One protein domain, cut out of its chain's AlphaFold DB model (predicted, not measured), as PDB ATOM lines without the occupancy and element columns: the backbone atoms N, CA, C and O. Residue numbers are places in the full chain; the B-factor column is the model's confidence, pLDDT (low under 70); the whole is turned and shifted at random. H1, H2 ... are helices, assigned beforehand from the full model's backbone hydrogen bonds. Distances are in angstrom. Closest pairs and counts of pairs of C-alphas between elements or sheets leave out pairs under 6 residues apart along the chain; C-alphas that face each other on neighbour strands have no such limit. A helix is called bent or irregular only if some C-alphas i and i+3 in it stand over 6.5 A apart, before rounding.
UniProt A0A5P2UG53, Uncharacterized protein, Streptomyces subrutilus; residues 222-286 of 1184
ATOM      1  N   ALA A 222      34.900  44.449  -4.820       83.12
ATOM      2  CA  ALA A 222      35.099  44.587  -3.382       83.12
ATOM      3  C   ALA A 222      34.487  45.896  -2.838       83.12
ATOM      4  O   ALA A 222      33.869  45.893  -1.773       83.12
ATOM      5  N   LEU A 223      34.600  47.001  -3.586       85.06
ATOM      6  CA  LEU A 223      33.971  48.288  -3.268       85.06
ATOM      7  C   LEU A 223      32.442  48.223  -3.351       85.06
ATOM      8  O   LEU A 223      31.771  48.764  -2.473       85.06
ATOM      9  N   SER A 224      31.888  47.553  -4.364       87.25
ATOM     10  CA  SER A 224      30.441  47.367  -4.502       87.25
ATOM     11  C   SER A 224      29.878  46.530  -3.352       87.25
ATOM     12  O   SER A 224      28.909  46.948  -2.722       87.25
ATOM     13  N   LEU A 225      30.525  45.409  -3.008       87.31
ATOM     14  CA  LEU A 225      30.136  44.565  -1.873       87.31
ATOM     15  C   LEU A 225      30.231  45.326  -0.538       87.31
ATOM     16  O   LEU A 225      29.313  45.276   0.275       87.31
ATOM     17  N   ALA A 226      31.304  46.092  -0.320       86.06
ATOM     18  CA  ALA A 226      31.423  46.951   0.859       86.06
ATOM     19  C   ALA A 226      30.320  48.031   0.905       86.06
ATOM     20  O   ALA A 226      29.762  48.303   1.967       86.06
ATOM     21  N   GLY A 227      29.998  48.642  -0.239       85.00
ATOM     22  CA  GLY A 227      29.002  49.709  -0.370       85.00
ATOM     23  C   GLY A 227      27.541  49.256  -0.270       85.00
ATOM     24  O   GLY A 227      26.695  50.069   0.106       85.00
ATOM     25  N   GLU A 228      27.246  47.987  -0.566       87.44
ATOM     26  CA  GLU A 228      25.942  47.347  -0.332       87.44
ATOM     27  C   GLU A 228      25.664  47.190   1.172       87.44
ATOM     28  O   GLU A 228      24.559  47.466   1.640       87.44
ATOM     29  N   ILE A 229      26.685  46.781   1.932       86.62
ATOM     30  CA  ILE A 229      26.553  46.398   3.345       86.62
ATOM     31  C   ILE A 229      26.682  47.611   4.277       86.62
ATOM     32  O   ILE A 229      26.021  47.671   5.316       86.62
ATOM     33  N   LEU A 230      27.531  48.588   3.946       86.44
ATOM     34  CA  LEU A 230      27.757  49.769   4.783       86.44
ATOM     35  C   LEU A 230      26.552  50.726   4.779       86.44
ATOM     36  O   LEU A 230      26.021  51.100   3.734       86.44
ATOM     37  N   ASN A 231      26.155  51.186   5.966       85.75
ATOM     38  CA  ASN A 231      25.128  52.215   6.133       85.75
ATOM     39  C   ASN A 231      25.643  53.605   5.693       85.75
ATOM     40  O   ASN A 231      26.842  53.800   5.510       85.75
ATOM     41  N   GLU A 232      24.758  54.599   5.549       79.62
ATOM     42  CA  GLU A 232      25.129  55.940   5.049       79.62
ATOM     43  C   GLU A 232      26.252  56.640   5.842       79.62
ATOM     44  O   GLU A 232      27.006  57.422   5.269       79.62
ATOM     45  N   ALA A 233      26.417  56.343   7.137       74.44
ATOM     46  CA  ALA A 233      27.536  56.859   7.927       74.44
ATOM     47  C   ALA A 233      28.838  56.065   7.687       74.44
ATOM     48  O   ALA A 233      29.927  56.637   7.700       74.44
ATOM     49  N   GLY A 234      28.727  54.755   7.449       77.06
ATOM     50  CA  GLY A 234      29.841  53.848   7.182       77.06
ATOM     51  C   GLY A 234      30.373  53.883   5.744       77.06
ATOM     52  O   GLY A 234      31.552  53.601   5.542       77.06
ATOM     53  N   LYS A 235      29.559  54.259   4.742       81.50
ATOM     54  CA  LYS A 235      29.895  54.182   3.299       81.50
ATOM     55  C   LYS A 235      31.196  54.881   2.897       81.50
ATOM     56  O   LYS A 235      31.876  54.409   1.991       81.50
ATOM     57  N   PHE A 236      31.600  55.938   3.603       79.56
ATOM     58  CA  PHE A 236      32.907  56.589   3.417       79.56
ATOM     59  C   PHE A 236      34.099  55.617   3.565       79.56
ATOM     60  O   PHE A 236      35.136  55.807   2.934       79.56
ATOM     61  N   HIS A 237      33.957  54.554   4.360       83.00
ATOM     62  CA  HIS A 237      34.995  53.546   4.573       83.00
ATOM     63  C   HIS A 237      35.033  52.440   3.504       83.00
ATOM     64  O   HIS A 237      36.000  51.677   3.485       83.00
ATOM     65  N   ALA A 238      34.042  52.355   2.607       82.31
ATOM     66  CA  ALA A 238      33.936  51.275   1.620       82.31
ATOM     67  C   ALA A 238      35.200  51.095   0.748       82.31
ATOM     68  O   ALA A 238      35.652  49.957   0.624       82.31
ATOM     69  N   PRO A 239      35.859  52.159   0.229       79.56
ATOM     70  CA  PRO A 239      37.093  52.009  -0.550       79.56
ATOM     71  C   PRO A 239      38.261  51.443   0.263       79.56
ATOM     72  O   PRO A 239      39.082  50.709  -0.277       79.56
ATOM     73  N   ARG A 240      38.333  51.756   1.564       79.75
ATOM     74  CA  ARG A 240      39.419  51.293   2.437       79.75
ATOM     75  C   ARG A 240      39.222  49.839   2.869       79.75
ATOM     76  O   ARG A 240      40.174  49.068   2.892       79.75
ATOM     77  N   LEU A 241      37.976  49.452   3.143       82.06
ATOM     78  CA  LEU A 241      37.608  48.057   3.385       82.06
ATOM     79  C   LEU A 241      37.852  47.190   2.137       82.06
ATOM     80  O   LEU A 241      38.422  46.109   2.244       82.06
ATOM     81  N   ALA A 242      37.496  47.695   0.951       79.94
ATOM     82  CA  ALA A 242      37.751  47.027  -0.323       79.94
ATOM     83  C   ALA A 242      39.251  46.865  -0.628       79.94
ATOM     84  O   ALA A 242      39.666  45.807  -1.091       79.94
ATOM     85  N   ALA A 243      40.072  47.882  -0.340       74.44
ATOM     86  CA  ALA A 243      41.526  47.797  -0.485       74.44
ATOM     87  C   ALA A 243      42.135  46.724   0.434       74.44
ATOM     88  O   ALA A 243      42.964  45.936  -0.016       74.44
ATOM     89  N   ALA A 244      41.693  46.672   1.696       74.44
ATOM     90  CA  ALA A 244      42.219  45.753   2.700       74.44
ATOM     91  C   ALA A 244      41.783  44.287   2.515       74.44
ATOM     92  O   ALA A 244      42.544  43.396   2.871       74.44
ATOM     93  N   ALA A 245      40.574  44.017   2.005       77.94
ATOM     94  CA  ALA A 245      39.938  42.694   2.122       77.94
ATOM     95  C   ALA A 245      39.422  42.068   0.804       77.94
ATOM     96  O   ALA A 245      38.655  41.106   0.838       77.94
ATOM     97  N   ARG A 246      39.823  42.581  -0.369       75.94
ATOM     98  CA  ARG A 246      39.419  42.043  -1.693       75.94
ATOM     99  C   ARG A 246      39.721  40.553  -1.914       75.94
ATOM    100  O   ARG A 246      39.053  39.903  -2.711       75.94
ATOM    101  N   ASP A 247      40.724  40.023  -1.225       66.69
ATOM    102  CA  ASP A 247      41.179  38.634  -1.290       66.69
ATOM    103  C   ASP A 247      40.298  37.676  -0.472       66.69
ATOM    104  O   ASP A 247      40.219  36.481  -0.761       66.69
ATOM    105  N   CYS A 248      39.578  38.211   0.516       74.88
ATOM    106  CA  CYS A 248      38.662  37.468   1.365       74.88
ATOM    107  C   CYS A 248      37.341  38.245   1.537       74.88
ATOM    108  O   CYS A 248      37.162  38.962   2.523       74.88
ATOM    109  N   PRO A 249      36.366  38.078   0.620       80.56
ATOM    110  CA  PRO A 249      35.041  38.700   0.701       80.56
ATOM    111  C   PRO A 249      34.318  38.494   2.040       80.56
ATOM    112  O   PRO A 249      33.545  39.355   2.455       80.56
ATOM    113  N   LEU A 250      34.605  37.406   2.766       78.19
ATOM    114  CA  LEU A 250      34.128  37.211   4.138       78.19
ATOM    115  C   LEU A 250      34.583  38.332   5.100       78.19
ATOM    116  O   LEU A 250      33.784  38.778   5.921       78.19
ATOM    117  N   LEU A 251      35.822  38.826   4.980       77.88
ATOM    118  CA  LEU A 251      36.326  39.969   5.757       77.88
ATOM    119  C   LEU A 251      35.683  41.297   5.329       77.88
ATOM    120  O   LEU A 251      35.532  42.187   6.165       77.88
ATOM    121  N   ILE A 252      35.248  41.431   4.069       82.44
ATOM    122  CA  ILE A 252      34.435  42.581   3.635       82.44
ATOM    123  C   ILE A 252      33.067  42.535   4.326       82.44
ATOM    124  O   ILE A 252      32.656  43.525   4.929       82.44
ATOM    125  N   VAL A 253      32.383  41.386   4.297       81.88
ATOM    126  CA  VAL A 253      31.047  41.226   4.901       81.88
ATOM    127  C   VAL A 253      31.071  41.514   6.404       81.88
ATOM    128  O   VAL A 253      30.289  42.333   6.895       81.88
ATOM    129  N   THR A 254      31.988  40.890   7.148       75.44
ATOM    130  CA  THR A 254      32.050  41.063   8.608       75.44
ATOM    131  C   THR A 254      32.690  42.388   9.014       75.44
ATOM    132  O   THR A 254      32.235  43.013   9.973       75.44
ATOM    133  N   GLY A 255      33.664  42.890   8.250       78.19
ATOM    134  CA  GLY A 255      34.236  44.223   8.425       78.19
ATOM    135  C   GLY A 255      33.201  45.334   8.270       78.19
ATOM    136  O   GLY A 255      33.124  46.224   9.116       78.19
ATOM    137  N   ALA A 256      32.347  45.257   7.247       83.62
ATOM    138  CA  ALA A 256      31.257  46.207   7.046       83.62
ATOM    139  C   ALA A 256      30.226  46.155   8.188       83.62
ATOM    140  O   ALA A 256      29.805  47.204   8.683       83.62
ATOM    141  N   ALA A 257      29.876  44.958   8.675       78.25
ATOM    142  CA  ALA A 257      29.016  44.798   9.850       78.25
ATOM    143  C   ALA A 257      29.633  45.421  11.123       78.25
ATOM    144  O   ALA A 257      28.947  46.130  11.862       78.25
ATOM    145  N   LEU A 258      30.938  45.233  11.349       77.44
ATOM    146  CA  LEU A 258      31.671  45.804  12.487       77.44
ATOM    147  C   LEU A 258      31.801  47.333  12.423       77.44
ATOM    148  O   LEU A 258      31.740  47.993  13.463       77.44
ATOM    149  N   ILE A 259      31.942  47.902  11.223       82.81
ATOM    150  CA  ILE A 259      31.928  49.356  10.994       82.81
ATOM    151  C   ILE A 259      30.528  49.921  11.260       82.81
ATOM    152  O   ILE A 259      30.391  50.899  11.994       82.81
ATOM    153  N   ASN A 260      29.478  49.275  10.739       83.50
ATOM    154  CA  ASN A 260      28.086  49.661  10.991       83.50
ATOM    155  C   ASN A 260      27.727  49.636  12.487       83.50
ATOM    156  O   ASN A 260      26.989  50.505  12.948       83.50
ATOM    157  N   GLY A 261      28.255  48.662  13.236       74.62
ATOM    158  CA  GLY A 261      28.102  48.554  14.691       74.62
ATOM    159  C   GLY A 261      29.032  49.460  15.511       74.62
ATOM    160  O   GLY A 261      28.962  49.438  16.736       74.62
ATOM    161  N   GLY A 262      29.923  50.232  14.876       74.38
ATOM    162  CA  GLY A 262      30.885  51.113  15.551       74.38
ATOM    163  C   GLY A 262      32.027  50.400  16.293       74.38
ATOM    164  O   GLY A 262      32.810  51.055  16.982       74.38
ATOM    165  N   ALA A 263      32.149  49.077  16.153       70.69
ATOM    166  CA  ALA A 263      33.177  48.256  16.801       70.69
ATOM    167  C   ALA A 263      34.554  48.350  16.109       70.69
ATOM    168  O   ALA A 263      35.583  48.042  16.723       70.69
ATOM    169  N   LEU A 264      34.571  48.791  14.846       77.94
ATOM    170  CA  LEU A 264      35.760  49.011  14.025       77.94
ATOM    171  C   LEU A 264      35.694  50.393  13.355       77.94
ATOM    172  O   LEU A 264      34.709  50.727  12.707       77.94
ATOM    173  N   ASP A 265      36.763  51.182  13.475       81.50
ATOM    174  CA  ASP A 265      36.936  52.453  12.755       81.50
ATOM    175  C   ASP A 265      38.210  52.373  11.896       81.50
ATOM    176  O   ASP A 265      39.315  52.501  12.437       81.50
ATOM    177  N   PRO A 266      38.086  52.186  10.569       79.56
ATOM    178  CA  PRO A 266      39.222  52.048   9.663       79.56
ATOM    179  C   PRO A 266      40.180  53.244   9.629       79.56
ATOM    180  O   PRO A 266      41.248  53.129   9.038       79.56
ATOM    181  N   ARG A 267      39.855  54.395  10.236       77.88
ATOM    182  CA  ARG A 267      40.778  55.545  10.344       77.88
ATOM    183  C   ARG A 267      41.849  55.368  11.422       77.88
ATOM    184  O   ARG A 267      42.779  56.163  11.463       77.88
ATOM    185  N   ARG A 268      41.725  54.363  12.298       75.94
ATOM    186  CA  ARG A 268      42.659  54.117  13.416       75.94
ATOM    187  C   ARG A 268      43.922  53.339  13.027       75.94
ATOM    188  O   ARG A 268      44.782  53.146  13.878       75.94
ATOM    189  N   PHE A 269      44.022  52.911  11.770       78.06
ATOM    190  CA  PHE A 269      45.120  52.110  11.230       78.06
ATOM    191  C   PHE A 269      45.856  52.912  10.153       78.06
ATOM    192  O   PHE A 269      45.230  53.648   9.380       78.06
ATOM    193  N   GLU A 270      47.179  52.791  10.098       62.44
ATOM    194  CA  GLU A 270      48.017  53.601   9.207       62.44
ATOM    195  C   GLU A 270      48.058  53.016   7.789       62.44
ATOM    196  O   GLU A 270      48.017  53.773   6.821       62.44
ATOM    197  N   GLY A 271      48.011  51.686   7.654       65.38
ATOM    198  CA  GLY A 271      47.989  50.978   6.368       65.38
ATOM    199  C   GLY A 271      46.850  49.963   6.239       65.38
ATOM    200  O   GLY A 271      46.285  49.505   7.232       65.38
ATOM    201  N   ASP A 272      46.523  49.593   5.002       64.88
ATOM    202  CA  ASP A 272      45.413  48.671   4.714       64.88
ATOM    203  C   ASP A 272      45.774  47.205   5.026       64.88
ATOM    204  O   ASP A 272      44.902  46.411   5.359       64.88
ATOM    205  N   GLU A 273      47.068  46.873   5.052       59.00
ATOM    206  CA  GLU A 273      47.592  45.604   5.575       59.00
ATOM    207  C   GLU A 273      47.328  45.465   7.087       59.00
ATOM    208  O   GLU A 273      46.772  44.462   7.529       59.00
ATOM    209  N   GLN A 274      47.607  46.505   7.885       63.12
ATOM    210  CA  GLN A 274      47.252  46.529   9.314       63.12
ATOM    211  C   GLN A 274      45.737  46.358   9.513       63.12
ATOM    212  O   GLN A 274      45.307  45.638  10.415       63.12
ATOM    213  N   LEU A 275      44.932  46.991   8.651       70.31
ATOM    214  CA  LEU A 275      43.479  46.846   8.655       70.31
ATOM    215  C   LEU A 275      43.042  45.418   8.284       70.31
ATOM    216  O   LEU A 275      42.102  44.924   8.895       70.31
ATOM    217  N   HIS A 276      43.719  44.728   7.361       67.31
ATOM    218  CA  HIS A 276      43.446  43.324   7.030       67.31
ATOM    219  C   HIS A 276      43.707  42.387   8.223       67.31
ATOM    220  O   HIS A 276      42.856  41.564   8.566       67.31
ATOM    221  N   VAL A 277      44.859  42.510   8.897       63.03
ATOM    222  CA  VAL A 277      45.173  41.638  10.048       63.03
ATOM    223  C   VAL A 277      44.286  41.976  11.259       63.03
ATOM    224  O   VAL A 277      43.905  41.080  12.014       63.03
ATOM    225  N   GLU A 278      43.877  43.239  11.434       69.94
ATOM    226  CA  GLU A 278      42.820  43.607  12.392       69.94
ATOM    227  C   GLU A 278      41.467  42.994  11.999       69.94
ATOM    228  O   GLU A 278      40.831  42.377  12.844       69.94
ATOM    229  N   LEU A 279      41.025  43.099  10.740       73.56
ATOM    230  CA  LEU A 279      39.761  42.519  10.261       73.56
ATOM    231  C   LEU A 279      39.694  41.010  10.524       73.56
ATOM    232  O   LEU A 279      38.688  40.521  11.036       73.56
ATOM    233  N   THR A 280      40.781  40.285  10.256       65.94
ATOM    234  CA  THR A 280      40.905  38.852  10.563       65.94
ATOM    235  C   THR A 280      40.866  38.582  12.072       65.94
ATOM    236  O   THR A 280      40.193  37.653  12.521       65.94
ATOM    237  N   GLY A 281      41.515  39.424  12.885       61.81
ATOM    238  CA  GLY A 281      41.431  39.351  14.346       61.81
ATOM    239  C   GLY A 281      40.013  39.596  14.876       61.81
ATOM    240  O   GLY A 281      39.511  38.824  15.697       61.81
ATOM    241  N   ARG A 282      39.334  40.624  14.359       68.44
ATOM    242  CA  ARG A 282      37.972  40.996  14.750       68.44
ATOM    243  C   ARG A 282      36.912  40.039  14.225       68.44
ATOM    244  O   ARG A 282      35.900  39.896  14.895       68.44
ATOM    245  N   LEU A 283      37.130  39.339  13.108       67.56
ATOM    246  CA  LEU A 283      36.267  38.230  12.685       67.56
ATOM    247  C   LEU A 283      36.192  37.163  13.789       67.56
ATOM    248  O   LEU A 283      35.099  36.778  14.200       67.56
ATOM    249  N   ALA A 284      37.349  36.739  14.308       58.78
ATOM    250  CA  ALA A 284      37.420  35.746  15.377       58.78
ATOM    251  C   ALA A 284      36.787  36.242  16.694       58.78
ATOM    252  O   ALA A 284      36.130  35.471  17.389       58.78
ATOM    253  N   GLU A 285      36.930  37.529  17.025       62.03
ATOM    254  CA  GLU A 285      36.305  38.135  18.213       62.03
ATOM    255  C   GLU A 285      34.792  38.348  18.050       62.03
ATOM    256  O   GLU A 285      34.035  38.170  19.001       62.03
ATOM    257  N   ALA A 286      34.317  38.702  16.855       58.81
ATOM    258  CA  ALA A 286      32.909  38.998  16.594       58.81
ATOM    259  C   ALA A 286      32.044  37.732  16.552       58.81
ATOM    260  O   ALA A 286      30.933  37.733  17.079       58.81
TER     261      ALA A 286
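AT A GLANCE: This is residues 222 to 286 of the 1184 residues of an uncharacterized protein of Streptomyces subrutilus (UniProt A0A5P2UG53). The helical hairpin H2 and H3 makes the middle, with H1 packed on one side and H4 crossing on the other. The 65 printed residues hold four named helices, H1 to H4 in order, and no named strand: all helix, mostly crossed. The whole is compact, radius of gyration of the C-alphas 9.9 A, spanning 24 by 21 by 21 A.

IN THESE COORDINATES: H1, residues 222 to 229, begins at C-alpha (35.099, 44.587, -3.382). H2 is residues 235 to 245, irregular: C-alphas 236 and 239 are 7.4 A apart. H3, residues 249 to 260, measures 16.6 A. H4, residues 272 to 286, measures 19.8 A and ends at C-alpha (32.909, 38.998, 16.594).

HOW THE PARTS SIT: H3, with residues 251 to 256 alone, touches H2 at a shallow tilt of 33 degrees, only just short of steep, opposite ways; closest C-alphas Ala 245 and Ile 252, 5.7 A. H1 touches H2, closest C-alphas Ala 222 and Ala 242, 4.7 A. H3, with residues 251 to 255 alone, touches H4, about perpendicular at 78 degrees; closest C-alphas Gly 255 and Leu 279, 6.1 A. H1 and H4 are apart. Every O i to N i+4 pair is within hydrogen-bond range in H1, H3 and H4; in H2, 5 of 7.

THE WHOLE: The printed part has no cut; the link H3 to H4 is long. H4 has mean pLDDT 65.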